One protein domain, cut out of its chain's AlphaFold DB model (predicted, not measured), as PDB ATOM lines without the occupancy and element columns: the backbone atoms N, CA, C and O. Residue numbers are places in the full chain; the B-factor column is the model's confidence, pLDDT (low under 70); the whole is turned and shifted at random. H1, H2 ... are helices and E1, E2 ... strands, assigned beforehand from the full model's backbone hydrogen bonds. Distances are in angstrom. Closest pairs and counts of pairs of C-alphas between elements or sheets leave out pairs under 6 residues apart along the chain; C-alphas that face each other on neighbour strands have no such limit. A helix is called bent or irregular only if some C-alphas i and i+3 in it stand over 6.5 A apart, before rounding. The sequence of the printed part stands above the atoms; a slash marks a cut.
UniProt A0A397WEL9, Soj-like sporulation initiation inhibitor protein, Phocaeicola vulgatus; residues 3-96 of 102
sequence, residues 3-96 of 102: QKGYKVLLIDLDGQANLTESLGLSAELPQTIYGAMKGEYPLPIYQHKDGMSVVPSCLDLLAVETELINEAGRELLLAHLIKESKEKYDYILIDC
ATOM      1  N   GLN A   3     -13.864  -7.131 -43.543       53.62
ATOM      2  CA  GLN A   3     -12.473  -7.392 -43.125       53.62
ATOM      3  C   GLN A   3     -11.877  -6.340 -42.166       53.62
ATOM      4  O   GLN A   3     -10.781  -6.547 -41.655       53.62
ATOM      5  N   LYS A   4     -12.569  -5.218 -41.915       62.78
ATOM      6  CA  LYS A   4     -12.125  -4.156 -40.998       62.78
ATOM      7  C   LYS A   4     -12.921  -4.078 -39.681       62.78
ATOM      8  O   LYS A   4     -12.665  -3.170 -38.901       62.78
ATOM      9  N   GLY A   5     -13.857  -5.000 -39.421       76.12
ATOM     10  CA  GLY A   5     -14.627  -5.041 -38.164       76.12
ATOM     11  C   GLY A   5     -15.765  -4.016 -38.048       76.12
ATOM     12  O   GLY A   5     -16.318  -3.852 -36.965       76.12
ATOM     13  N   TYR A   6     -16.121  -3.337 -39.142       84.62
ATOM     14  CA  TYR A   6     -17.227  -2.378 -39.162       84.62
ATOM     15  C   TYR A   6     -18.593  -3.064 -39.152       84.62
ATOM     16  O   TYR A   6     -18.804  -4.060 -39.852       84.62
ATOM     17  N   LYS A   7     -19.542  -2.471 -38.426       89.19
ATOM     18  CA  LYS A   7     -20.954  -2.851 -38.447       89.19
ATOM     19  C   LYS A   7     -21.622  -2.209 -39.655       89.19
ATOM     20  O   LYS A   7     -21.766  -0.990 -39.718       89.19
ATOM     21  N   VAL A   8     -22.039  -3.037 -40.608       91.12
ATOM     22  CA  VAL A   8     -22.673  -2.590 -41.855       91.12
ATOM     23  C   VAL A   8     -24.138  -3.015 -41.874       91.12
ATOM     24  O   VAL A   8     -24.439  -4.192 -41.654       91.12
ATOM     25  N   LEU A   9     -25.020  -2.057 -42.164       93.69
ATOM     26  CA  LEU A   9     -26.423  -2.288 -42.499       93.69
ATOM     27  C   LEU A   9     -26.610  -2.137 -44.009       93.69
ATOM     28  O   LEU A   9     -26.316  -1.084 -44.568       93.69
ATOM     29  N   LEU A  10     -27.098  -3.186 -44.656       93.88
ATOM     30  CA  LEU A  10     -27.544  -3.162 -46.044       93.88
ATOM     31  C   LEU A  10     -29.057  -2.952 -46.059       93.88
ATOM     32  O   LEU A  10     -29.764  -3.603 -45.296       93.88
ATOM     33  N   ILE A  11     -29.554  -2.057 -46.901       93.69
ATOM     34  CA  ILE A  11     -30.985  -1.837 -47.106       93.69
ATOM     35  C   ILE A  11     -31.258  -2.021 -48.590       93.69
ATOM     36  O   ILE A  11     -30.726  -1.269 -49.400       93.69
ATOM     37  N   ASP A  12     -32.064  -3.018 -48.928       93.00
ATOM     38  CA  ASP A  12     -32.544  -3.237 -50.288       93.00
ATOM     39  C   ASP A  12     -33.840  -2.439 -50.483       93.00
ATOM     40  O   ASP A  12     -34.811  -2.658 -49.761       93.00
ATOM     41  N   LEU A  13     -33.832  -1.467 -51.397       89.62
ATOM     42  CA  LEU A  13     -35.000  -0.678 -51.810       89.62
ATOM     43  C   LEU A  13     -35.417  -0.981 -53.256       89.62
ATOM     44  O   LEU A  13     -36.274  -0.279 -53.789       89.62
ATOM     45  N   ASP A  14     -34.813  -1.976 -53.910       88.44
ATOM     46  CA  ASP A  14     -35.186  -2.373 -55.266       88.44
ATOM     47  C   ASP A  14     -36.364  -3.349 -55.198       88.44
ATOM     48  O   ASP A  14     -36.296  -4.380 -54.521       88.44
ATOM     49  N   GLY A  15     -37.462  -3.047 -55.897       87.31
ATOM     50  CA  GLY A  15     -38.626  -3.930 -55.953       87.31
ATOM     51  C   GLY A  15     -38.338  -5.302 -56.568       87.31
ATOM     52  O   GLY A  15     -39.117  -6.231 -56.388       87.31
ATOM     53  N   GLN A  16     -37.208  -5.474 -57.258       89.88
ATOM     54  CA  GLN A  16     -36.753  -6.775 -57.757       89.88
ATOM     55  C   GLN A  16     -36.129  -7.658 -56.670       89.88
ATOM     56  O   GLN A  16     -35.947  -8.849 -56.905       89.88
ATOM     57  N   ALA A  17     -35.784  -7.094 -55.507       91.44
ATOM     58  CA  ALA A  17     -35.196  -7.806 -54.371       91.44
ATOM     59  C   ALA A  17     -33.907  -8.596 -54.706       91.44
ATOM     60  O   ALA A  17     -33.590  -9.607 -54.076       91.44
ATOM     61  N   ASN A  18     -33.137  -8.136 -55.699       91.81
ATOM     62  CA  ASN A  18     -31.927  -8.821 -56.165       91.81
ATOM     63  C   ASN A  18     -30.855  -8.916 -55.068       91.81
ATOM     64  O   ASN A  18     -30.200  -9.952 -54.934       91.81
ATOM     65  N   LEU A  19     -30.668  -7.853 -54.273       91.12
ATOM     66  CA  LEU A  19     -29.723  -7.872 -53.159       91.12
ATOM     67  C   LEU A  19     -30.192  -8.847 -52.077       91.12
ATOM     68  O   LEU A  19     -29.397  -9.671 -51.624       91.12
ATOM     69  N   THR A  20     -31.474  -8.794 -51.715       92.50
ATOM     70  CA  THR A  20     -32.107  -9.703 -50.746       92.50
ATOM     71  C   THR A  20     -31.862 -11.172 -51.112       92.50
ATOM     72  O   THR A  20     -31.285 -11.916 -50.313       92.50
ATOM     73  N   GLU A  21     -32.185 -11.561 -52.347       93.19
ATOM     74  CA  GLU A  21     -31.994 -12.925 -52.857       93.19
ATOM     75  C   GLU A  21     -30.508 -13.311 -52.954       93.19
ATOM     76  O   GLU A  21     -30.120 -14.421 -52.583       93.19
ATOM     77  N   SER A  22     -29.629 -12.390 -53.373       91.19
ATOM     78  CA  SER A  22     -28.180 -12.654 -53.440       91.19
ATOM     79  C   SER A  22     -27.550 -12.948 -52.072       91.19
ATOM     80  O   SER A  22     -26.539 -13.648 -51.983       91.19
ATOM     81  N   LEU A  23     -28.172 -12.447 -51.000       90.94
ATOM     82  CA  LEU A  23     -27.805 -12.704 -49.607       90.94
ATOM     83  C   LEU A  23     -28.519 -13.945 -49.036       90.94
ATOM     84  O   LEU A  23     -28.394 -14.246 -47.851       90.94
ATOM     85  N   GLY A  24     -29.257 -14.694 -49.861       91.50
ATOM     86  CA  GLY A  24     -29.965 -15.912 -49.464       91.50
ATOM     87  C   GLY A  24     -31.178 -15.668 -48.564       91.50
ATOM     88  O   GLY A  24     -31.611 -16.593 -47.875       91.50
ATOM     89  N   LEU A  25     -31.699 -14.439 -48.533       92.25
ATOM     90  CA  LEU A  25     -32.986 -14.109 -47.927       92.25
ATOM     91  C   LEU A  25     -34.077 -14.201 -48.998       92.25
ATOM     92  O   LEU A  25     -33.825 -13.906 -50.159       92.25
ATOM     93  N   SER A  26     -35.284 -14.595 -48.598       91.81
ATOM     94  CA  SER A  26     -36.418 -14.686 -49.518       91.81
ATOM     95  C   SER A  26     -37.094 -13.327 -49.702       91.81
ATOM     96  O   SER A  26     -37.372 -12.637 -48.720       91.81
ATOM     97  N   ALA A  27     -37.450 -12.987 -50.938       89.62
ATOM     98  CA  ALA A  27     -38.307 -11.843 -51.254       89.62
ATOM     99  C   ALA A  27     -39.758 -11.986 -50.733       89.62
ATOM    100  O   ALA A  27     -40.526 -11.028 -50.794       89.62
ATOM    101  N   GLU A  28     -40.136 -13.159 -50.206       90.62
ATOM    102  CA  GLU A  28     -41.438 -13.445 -49.580       90.62
ATOM    103  C   GLU A  28     -41.400 -13.320 -48.045       90.62
ATOM    104  O   GLU A  28     -42.299 -13.792 -47.343       90.62
ATOM    105  N   LEU A  29     -40.343 -12.720 -47.485       92.69
ATOM    106  CA  LEU A  29     -40.264 -12.490 -46.046       92.69
ATOM    107  C   LEU A  29     -41.473 -11.671 -45.552       92.69
ATOM    108  O   LEU A  29     -41.860 -10.690 -46.184       92.69
ATOM    109  N   PRO A  30     -42.044 -12.019 -44.383       90.50
ATOM    110  CA  PRO A  30     -43.253 -11.368 -43.878       90.50
ATOM    111  C   PRO A  30     -43.020  -9.911 -43.457       90.50
ATOM    112  O   PRO A  30     -43.979  -9.157 -43.312       90.50
ATOM    113  N   GLN A  31     -41.763  -9.525 -43.211       95.00
ATOM    114  CA  GLN A  31     -41.386  -8.163 -42.861       95.00
ATOM    115  C   GLN A  31     -40.267  -7.677 -43.776       95.00
ATOM    116  O   GLN A  31     -39.169  -8.230 -43.780       95.00
ATOM    117  N   THR A  32     -40.539  -6.617 -44.529       94.81
ATOM    118  CA  THR A  32     -39.607  -6.011 -45.487       94.81
ATOM    119  C   THR A  32     -39.620  -4.495 -45.361       94.81
ATOM    120  O   THR A  32     -40.413  -3.914 -44.614       94.81
ATOM    121  N   ILE A  33     -38.735  -3.822 -46.094       91.94
ATOM    122  CA  ILE A  33     -38.699  -2.359 -46.126       91.94
ATOM    123  C   ILE A  33     -40.053  -1.750 -46.510       91.94
ATOM    124  O   ILE A  33     -40.401  -0.683 -46.014       91.94
ATOM    125  N   TYR A  34     -40.850  -2.445 -47.325       91.12
ATOM    126  CA  TYR A  34     -42.131  -1.950 -47.808       91.12
ATOM    127  C   TYR A  34     -43.152  -1.741 -46.681       91.12
ATOM    128  O   TYR A  34     -43.711  -0.651 -46.559       91.12
ATOM    129  N   GLY A  35     -43.367  -2.731 -45.806       91.38
ATOM    130  CA  GLY A  35     -44.300  -2.562 -44.684       91.38
ATOM    131  C   GLY A  35     -43.775  -1.588 -43.625       91.38
ATOM    132  O   GLY A  35     -44.553  -0.835 -43.038       91.38
ATOM    133  N   ALA A  36     -42.450  -1.489 -43.456       91.62
ATOM    134  CA  ALA A  36     -41.858  -0.441 -42.623       91.62
ATOM    135  C   ALA A  36     -42.104   0.959 -43.201       91.62
ATOM    136  O   ALA A  36     -42.421   1.888 -42.458       91.62
ATOM    137  N   MET A  37     -42.031   1.112 -44.527       87.56
ATOM    138  CA  MET A  37     -42.355   2.368 -45.204       87.56
ATOM    139  C   MET A  37     -43.832   2.751 -45.079       87.56
ATOM    140  O   MET A  37     -44.145   3.934 -44.988       87.56
ATOM    141  N   LYS A  38     -44.727   1.765 -44.976       87.62
ATOM    142  CA  LYS A  38     -46.145   1.975 -44.641       87.62
ATOM    143  C   LYS A  38     -46.407   2.279 -43.163       87.62
ATOM    144  O   LYS A  38     -47.540   2.590 -42.801       87.62
ATOM    145  N   GLY A  39     -45.394   2.175 -42.302       88.44
ATOM    146  CA  GLY A  39     -45.537   2.353 -40.858       88.44
ATOM    147  C   GLY A  39     -46.211   1.178 -40.143       88.44
ATOM    148  O   GLY A  39     -46.683   1.346 -39.022       88.44
ATOM    149  N   GLU A  40     -46.261  -0.006 -40.760       91.25
ATOM    150  CA  GLU A  40     -46.847  -1.208 -40.148       91.25
ATOM    151  C   GLU A  40     -45.979  -1.742 -38.997       91.25
ATOM    152  O   GLU A  40     -46.487  -2.296 -38.021       91.25
ATOM    153  N   TYR A  41     -44.660  -1.566 -39.104       93.31
ATOM    154  CA  TYR A  41     -43.673  -1.994 -38.116       93.31
ATOM    155  C   TYR A  41     -42.368  -1.181 -38.236       93.31
ATOM    156  O   TYR A  41     -42.137  -0.527 -39.255       93.31
ATOM    157  N   PRO A  42     -41.493  -1.197 -37.211       92.12
ATOM    158  CA  PRO A  42     -40.151  -0.614 -37.301       92.12
ATOM    159  C   PRO A  42     -39.285  -1.292 -38.372       92.12
ATOM    160  O   PRO A  42     -39.582  -2.402 -38.801       92.12
ATOM    161  N   LEU A  43     -38.167  -0.666 -38.752       93.06
ATOM    162  CA  LEU A  43     -37.246  -1.186 -39.770       93.06
ATOM    163  C   LEU A  43     -36.817  -2.649 -39.474       93.06
ATOM    164  O   LEU A  43     -36.164  -2.884 -38.451       93.06
ATOM    165  N   PRO A  44     -37.149  -3.633 -40.335       94.31
ATOM    166  CA  PRO A  44     -36.914  -5.041 -40.035       94.31
ATOM    167  C   PRO A  44     -35.479  -5.437 -40.387       94.31
ATOM    168  O   PRO A  44     -35.104  -5.526 -41.554       94.31
ATOM    169  N   ILE A  45     -34.657  -5.665 -39.363       94.69
ATOM    170  CA  ILE A  45     -33.236  -5.982 -39.531       94.69
ATOM    171  C   ILE A  45     -32.997  -7.480 -39.340       94.69
ATOM    172  O   ILE A  45     -33.149  -8.018 -38.242       94.69
ATOM    173  N   TYR A  46     -32.525  -8.128 -40.398       94.06
ATOM    174  CA  TYR A  46     -32.135  -9.531 -40.431       94.06
ATOM    175  C   TYR A  46     -30.617  -9.663 -40.318       94.06
ATOM    176  O   TYR A  46     -29.863  -8.887 -40.906       94.06
ATOM    177  N   GLN A  47     -30.149 -10.656 -39.561       91.00
ATOM    178  CA  GLN A  47     -28.722 -10.956 -39.455       91.00
ATOM    179  C   GLN A  47     -28.333 -11.991 -40.508       91.00
ATOM    180  O   GLN A  47     -28.794 -13.130 -40.477       91.00
ATOM    181  N   HIS A  48     -27.463 -11.596 -41.431       86.06
ATOM    182  CA  HIS A  48     -26.849 -12.496 -42.393       86.06
ATOM    183  C   HIS A  48     -25.734 -13.312 -41.725       86.06
ATOM    184  O   HIS A  48     -25.022 -12.822 -40.844       86.06
ATOM    185  N   LYS A  49     -25.530 -14.544 -42.198       78.50
ATOM    186  CA  LYS A  49     -24.522 -15.500 -41.696       78.50
ATOM    187  C   LYS A  49     -23.089 -14.958 -41.661       78.50
ATOM    188  O   LYS A  49     -22.306 -15.368 -40.814       78.50
ATOM    189  N   ASP A  50     -22.771 -14.001 -42.527       76.62
ATOM    190  CA  ASP A  50     -21.445 -13.378 -42.573       76.62
ATOM    191  C   ASP A  50     -21.274 -12.255 -41.529       76.62
ATOM    192  O   ASP A  50     -20.239 -11.601 -41.498       76.62
ATOM    193  N   GLY A  51     -22.278 -11.977 -40.688       79.25
ATOM    194  CA  GLY A  51     -22.247 -10.891 -39.696       79.25
ATOM    195  C   GLY A  51     -22.659  -9.519 -40.245       79.25
ATOM    196  O   GLY A  51     -22.366  -8.493 -39.635       79.25
ATOM    197  N   MET A  52     -23.314  -9.484 -41.409       86.44
ATOM    198  CA  MET A  52     -23.973  -8.288 -41.954       86.44
ATOM    199  C   MET A  52     -25.395  -8.175 -41.417       86.44
ATOM    200  O   MET A  52     -26.081  -9.180 -41.261       86.44
ATOM    201  N   SER A  53     -25.860  -6.949 -41.209       94.25
ATOM    202  CA  SER A  53     -27.279  -6.678 -40.999       94.25
ATOM    203  C   SER A  53     -27.921  -6.264 -42.318       94.25
ATOM    204  O   SER A  53     -27.318  -5.512 -43.081       94.25
ATOM    205  N   VAL A  54     -29.121  -6.760 -42.593       95.12
ATOM    206  CA  VAL A  54     -29.811  -6.591 -43.876       95.12
ATOM    207  C   VAL A  54     -31.267  -6.229 -43.625       95.12
ATOM    208  O   VAL A  54     -31.924  -6.861 -42.802       95.12
ATOM    209  N   VAL A  55     -31.775  -5.238 -44.343       96.00
ATOM    210  CA  VAL A  55     -33.204  -4.948 -44.455       96.00
ATOM    211  C   VAL A  55     -33.651  -5.412 -45.840       96.00
ATOM    212  O   VAL A  55     -33.177  -4.844 -46.827       96.00
ATOM    213  N   PRO A  56     -34.489  -6.458 -45.926       95.69
ATOM    214  CA  PRO A  56     -34.878  -7.053 -47.193       95.69
ATOM    215  C   PRO A  56     -35.938  -6.217 -47.910       95.69
ATOM    216  O   PRO A  56     -36.750  -5.532 -47.277       95.69
ATOM    217  N   SER A  57     -35.953  -6.348 -49.230       94.75
ATOM    218  CA  SER A  57     -37.027  -5.894 -50.110       94.75
ATOM    219  C   SER A  57     -37.985  -7.048 -50.439       94.75
ATOM    220  O   SER A  57     -37.735  -8.201 -50.082       94.75
ATOM    221  N   CYS A  58     -39.095  -6.741 -51.108       93.56
ATOM    222  CA  CYS A  58     -40.042  -7.720 -51.643       93.56
ATOM    223  C   CYS A  58     -40.563  -7.299 -53.017       93.56
ATOM    224  O   CYS A  58     -40.541  -6.122 -53.373       93.56
ATOM    225  N   LEU A  59     -41.119  -8.265 -53.753       90.38
ATOM    226  CA  LEU A  59     -41.714  -8.033 -55.073       90.38
ATOM    227  C   LEU A  59     -42.921  -7.085 -55.038       90.38
ATOM    228  O   LEU A  59     -43.179  -6.394 -56.020       90.38
ATOM    229  N   ASP A  60     -43.633  -6.995 -53.911       87.56
ATOM    230  CA  ASP A  60     -44.739  -6.041 -53.753       87.56
ATOM    231  C   ASP A  60     -44.266  -4.588 -53.868       87.56
ATOM    232  O   ASP A  60     -45.030  -3.721 -54.300       87.56
ATOM    233  N   LEU A  61     -43.000  -4.321 -53.521       86.25
ATOM    234  CA  LEU A  61     -42.406  -3.001 -53.678       86.25
ATOM    235  C   LEU A  61     -42.304  -2.619 -55.160       86.25
ATOM    236  O   LEU A  61     -42.510  -1.456 -55.476       86.25
ATOM    237  N   LEU A  62     -42.094  -3.571 -56.078       85.25
ATOM    238  CA  LEU A  62     -42.001  -3.308 -57.522       85.25
ATOM    239  C   LEU A  62     -43.273  -2.668 -58.086       85.25
ATOM    240  O   LEU A  62     -43.206  -1.808 -58.962       85.25
ATOM    241  N   ALA A  63     -44.437  -3.091 -57.587       80.69
ATOM    242  CA  ALA A  63     -45.727  -2.594 -58.052       80.69
ATOM    243  C   ALA A  63     -45.973  -1.136 -57.641       80.69
ATOM    244  O   ALA A  63     -46.643  -0.405 -58.365       80.69
ATOM    245  N   VAL A  64     -45.424  -0.722 -56.498       77.75
ATOM    246  CA  VAL A  64     -45.611   0.624 -55.945       77.75
ATOM    247  C   VAL A  64     -44.392   1.520 -56.113       77.75
ATOM    248  O   VAL A  64     -44.479   2.706 -55.835       77.75
ATOM    249  N   GLU A  65     -43.248   0.996 -56.552       75.69
ATOM    250  CA  GLU A  65     -42.003   1.751 -56.694       75.69
ATOM    251  C   GLU A  65     -42.201   2.982 -57.589       75.69
ATOM    252  O   GLU A  65     -41.765   4.081 -57.253       75.69
ATOM    253  N   THR A  66     -42.940   2.822 -58.689       70.94
ATOM    254  CA  THR A  66     -43.304   3.907 -59.611       70.94
ATOM    255  C   THR A  66     -44.206   4.961 -58.965       70.94
ATOM    256  O   THR A  66     -44.102   6.144 -59.297       70.94
ATOM    257  N   GLU A  67     -45.067   4.568 -58.027       69.12
ATOM    258  CA  GLU A  67     -45.930   5.472 -57.260       69.12
ATOM    259  C   GLU A  67     -45.128   6.187 -56.160       69.12
ATOM    260  O   GLU A  67     -45.185   7.411 -56.047       69.12
ATOM    261  N   LEU A  68     -44.287   5.444 -55.433       67.06
ATOM    262  CA  LEU A  68     -43.402   5.921 -54.367       67.06
ATOM    263  C   LEU A  68     -42.308   6.874 -54.873       67.06
ATOM    264  O   LEU A  68     -41.849   7.726 -54.117       67.06
ATOM    265  N   ILE A  69     -41.863   6.753 -56.131       66.06
ATOM    266  CA  ILE A  69     -40.945   7.717 -56.769       66.06
ATOM    267  C   ILE A  69     -41.586   9.109 -56.873       66.06
ATOM    268  O   ILE A  69     -40.885  10.114 -56.795       66.06
ATOM    269  N   ASN A  70     -42.909   9.180 -57.024       63.22
ATOM    270  CA  ASN A  70     -43.633  10.443 -57.161       63.22
ATOM    271  C   ASN A  70     -44.158  10.985 -55.822       63.22
ATOM    272  O   ASN A  70     -44.732  12.076 -55.778       63.22
ATOM    273  N   GLU A  71     -43.975  10.242 -54.731       68.00
ATOM    274  CA  GLU A  71     -44.506  10.599 -53.424       68.00
ATOM    275  C   GLU A  71     -43.552  11.549 -52.684       68.00
ATOM    276  O   GLU A  71     -42.471  11.181 -52.214       68.00
ATOM    277  N   ALA A  72     -43.959  12.815 -52.585       67.69
ATOM    278  CA  ALA A  72     -43.192  13.833 -51.882       67.69
ATOM    279  C   ALA A  72     -43.013  13.453 -50.400       67.69
ATOM    280  O   ALA A  72     -43.988  13.289 -49.668       67.69
ATOM    281  N   GLY A  73     -41.760  13.370 -49.938       72.62
ATOM    282  CA  GLY A  73     -41.433  13.075 -48.537       72.62
ATOM    283  C   GLY A  73     -40.955  11.648 -48.270       72.62
ATOM    284  O   GLY A  73     -40.614  11.339 -47.126       72.62
ATOM    285  N   ARG A  74     -40.834  10.803 -49.300       76.88
ATOM    286  CA  ARG A  74     -40.219   9.471 -49.199       76.88
ATOM    287  C   ARG A  74     -38.824   9.515 -48.574       76.88
ATOM    288  O   ARG A  74     -38.523   8.710 -47.693       76.88
ATOM    289  N   GLU A  75     -37.967  10.451 -48.983       78.31
ATOM    290  CA  GLU A  75     -36.609  10.579 -48.440       78.31
ATOM    291  C   GLU A  75     -36.640  10.927 -46.952       78.31
ATOM    292  O   GLU A  75     -35.816  10.434 -46.183       78.31
ATOM    293  N   LEU A  76     -37.608  11.749 -46.531       82.88
ATOM    294  CA  LEU A  76     -37.800  12.110 -45.126       82.88
ATOM    295  C   LEU A  76     -38.277  10.907 -44.312       82.88
ATOM    296  O   LEU A  76     -37.789  10.693 -43.201       82.88
ATOM    297  N   LEU A  77     -39.183  10.103 -44.871       84.69
ATOM    298  CA  LEU A  77     -39.672   8.883 -44.241       84.69
ATOM    299  C   LEU A  77     -38.552   7.846 -44.091       84.69
ATOM    300  O   LEU A  77     -38.329   7.333 -42.995       84.69
ATOM    301  N   LEU A  78     -37.776   7.600 -45.150       85.06
ATOM    302  CA  LEU A  78     -36.614   6.715 -45.085       85.06
ATOM    303  C   LEU A  78     -35.576   7.240 -44.084       85.06
ATOM    304  O   LEU A  78     -35.073   6.476 -43.265       85.06
ATOM    305  N   ALA A  79     -35.291   8.549 -44.096       86.50
ATOM    306  CA  ALA A  79     -34.382   9.180 -43.143       86.50
ATOM    307  C   ALA A  79     -34.851   9.013 -41.688       86.50
ATOM    308  O   ALA A  79     -34.012   8.872 -40.793       86.50
ATOM    309  N   HIS A  80     -36.165   9.012 -41.455       88.50
ATOM    310  CA  HIS A  80     -36.758   8.731 -40.154       88.50
ATOM    311  C   HIS A  80     -36.580   7.259 -39.759       88.50
ATOM    312  O   HIS A  80     -36.078   6.988 -38.670       88.50
ATOM    313  N   LEU A  81     -36.899   6.319 -40.656       88.62
ATOM    314  CA  LEU A  81     -36.774   4.876 -40.411       88.62
ATOM    315  C   LEU A  81     -35.340   4.447 -40.082       88.62
ATOM    316  O   LEU A  81     -35.123   3.610 -39.209       88.62
ATOM    317  N   ILE A  82     -34.344   5.037 -40.746       89.88
ATOM    318  CA  ILE A  82     -32.934   4.699 -40.507       89.88
ATOM    319  C   ILE A  82     -32.320   5.463 -39.327       89.88
ATOM    320  O   ILE A  82     -31.165   5.208 -38.984       89.88
ATOM    321  N   LYS A  83     -33.040   6.415 -38.715       90.38
ATOM    322  CA  LYS A  83     -32.485   7.315 -37.690       90.38
ATOM    323  C   LYS A  83     -31.881   6.545 -36.517       90.38
ATOM    324  O   LYS A  83     -30.752   6.828 -36.137       90.38
ATOM    325  N   GLU A  84     -32.591   5.549 -35.993       83.19
ATOM    326  CA  GLU A  84     -32.100   4.715 -34.886       83.19
ATOM    327  C   GLU A  84     -30.954   3.783 -35.302       83.19
ATOM    328  O   GLU A  84     -30.102   3.421 -34.489       83.19
ATOM    329  N   SER A  85     -30.907   3.395 -36.577       86.94
ATOM    330  CA  SER A  85     -29.831   2.569 -37.128       86.94
ATOM    331  C   SER A  85     -28.520   3.345 -37.265       86.94
ATOM    332  O   SER A  85     -27.453   2.750 -37.132       86.94
ATOM    333  N   LYS A  86     -28.563   4.672 -37.452       87.19
ATOM    334  CA  LYS A  86     -27.349   5.506 -37.558       87.19
ATOM    335  C   LYS A  86     -26.465   5.463 -36.309       87.19
ATOM    336  O   LYS A  86     -25.269   5.691 -36.420       87.19
ATOM    337  N   GLU A  87     -27.029   5.163 -35.142       87.94
ATOM    338  CA  GLU A  87     -26.260   5.026 -33.897       87.94
ATOM    339  C   GLU A  87     -25.667   3.618 -33.711       87.94
ATOM    340  O   GLU A  87     -24.762   3.421 -32.901       87.94
ATOM    341  N   LYS A  88     -26.172   2.619 -34.449       89.19
ATOM    342  CA  LYS A  88     -25.831   1.196 -34.277       89.19
ATOM    343  C   LYS A  88     -24.841   0.677 -35.321       89.19
ATOM    344  O   LYS A  88     -24.179  -0.334 -35.066       89.19
ATOM    345  N   TYR A  89     -24.757   1.342 -36.471       91.38
ATOM    346  CA  TYR A  89     -23.981   0.914 -37.632       91.38
ATOM    347  C   TYR A  89     -23.003   1.999 -38.078       91.38
ATOM    348  O   TYR A  89     -23.365   3.168 -38.163       91.38
ATOM    349  N   ASP A  90     -21.779   1.593 -38.415       90.62
ATOM    350  CA  ASP A  90     -20.744   2.492 -38.938       90.62
ATOM    351  C   ASP A  90     -21.055   2.915 -40.379       90.62
ATOM    352  O   ASP A  90     -20.735   4.025 -40.805       90.62
ATOM    353  N   TYR A  91     -21.689   2.013 -41.135       90.19
ATOM    354  CA  TYR A  91     -22.084   2.234 -42.520       90.19
ATOM    355  C   TYR A  91     -23.499   1.723 -42.769       90.19
ATOM    356  O   TYR A  91     -23.849   0.608 -42.377       90.19
ATOM    357  N   ILE A  92     -24.280   2.525 -43.489       91.56
ATOM    358  CA  ILE A  92     -25.569   2.132 -44.054       91.56
ATOM    359  C   ILE A  92     -25.425   2.221 -45.571       91.56
ATOM    360  O   ILE A  92     -25.160   3.301 -46.100       91.56
ATOM    361  N   LEU A  93     -25.549   1.088 -46.256       90.94
ATOM    362  CA  LEU A  93     -25.536   1.009 -47.712       90.94
ATOM    363  C   LEU A  93     -26.960   0.755 -48.181       90.94
ATOM    364  O   LEU A  93     -27.623  -0.151 -47.683       90.94
ATOM    365  N   ILE A  94     -27.419   1.571 -49.119       90.06
ATOM    366  CA  ILE A  94     -28.772   1.506 -49.652       90.06
ATOM    367  C   ILE A  94     -28.650   1.096 -51.114       90.06
ATOM    368  O   ILE A  94     -28.039   1.827 -51.895       90.06
ATOM    369  N   ASP A  95     -29.190  -0.069 -51.458       88.06
ATOM    370  CA  ASP A  95     -29.323  -0.514 -52.840       88.06
ATOM    371  C   ASP A  95     -30.630   0.036 -53.396       88.06
ATOM    372  O   ASP A  95     -31.706  -0.226 -52.862       88.06
ATOM    373  N   CYS A  96     -30.513   0.899 -54.398       80.62
ATOM    374  CA  CYS A  96     -31.621   1.660 -54.951       80.62
ATOM    375  C   CYS A  96     -31.813   1.236 -56.413       80.62
ATOM    376  O   CYS A  96     -30.821   1.106 -57.139       80.62
TER     377      CYS A  96
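What this domain is: This is residues 3 to 96 of the 102 residues of the protein "Soj-like sporulation initiation inhibitor protein" of Phocaeicola vulgatus (UniProt A0A397WEL9). Look first for a small, flat set of three parallel strands toward one end of the domain, with the short helices H2, H3 and H4 gathered toward the end where the strands finish and H1 at its border. A long loop, residues 38 to 52, leads from H2 back to the beginning of E2, and its residues 46 to 47 pair antiparallel with residues 53 to 54 of E2. You have 94 residues with four named helices and three named strands, in the order E1 H1 H2 E2 H3 H4 E3; the sheet's order is E2 E1 E3. The class is mixed, helices and strands, with under half of the residues in named elements. The whole is compact, with a radius of gyration of the C-alphas of 12.8 A and spans of 38 by 26 by 21 A.

How they stand to each other: Begin at E1, residues 8 to 12, the inner strand. Beside it E3, residues 91 to 95, is parallel at 17 degrees, with N 11 and O 93 2.8 A apart, within hydrogen-bond range. Its other neighbour, E2, residues 53 to 55, is parallel at 19 degrees, with N 10 and O 53 at 2.8 A. E1, H1 H2, E2 is a strand-helix-strand unit, two parallel neighbour strands with helices between; H1 is residues 18 to 22 and H2 residues 33 to 37. Both helices only graze the sheet, H1 with residues 18 to 20 and H2 with residues 33 to 36. E2, H3 H4, E3 is a split unit, with E1 between its strands and a right-handed crossover; H3 is residues 60 to 68 and H4 residues 74 to 81, and neither is on the sheet. H2 touches H4, the closest C-alphas being Met 37 and Leu 77, 7.1 A apart. H2 and H3 are close but not clearly touching, with the C-alphas of Tyr 34 and Leu 61 6.0 A apart. Every O i to N i+4 pair is within hydrogen-bond range in H1, H2 and H4; in H3 it is 2 of 5, beside 4 of 6 O i to N i+3 pairs.

Where its parts are: Find C-alpha 8 at (-22.673, -2.590, -41.855), where E1 begins its 13.0 A. H3 covers 12.1 A and is irregular, with C-alphas 63 and 66 7.1 A apart; H4 covers 10.5 A. E3 covers 12.9 A and ends at C-alpha 95, (-29.323, -0.514, -52.840).

The domain as a whole: The C-alphas farthest apart, Lys 4 and Glu 67, are 38.7 A apart. The printed part has no cut, and the one long link is H2 to E2. Confidence is under 70 at residues 3 to 4 and 67 to 72.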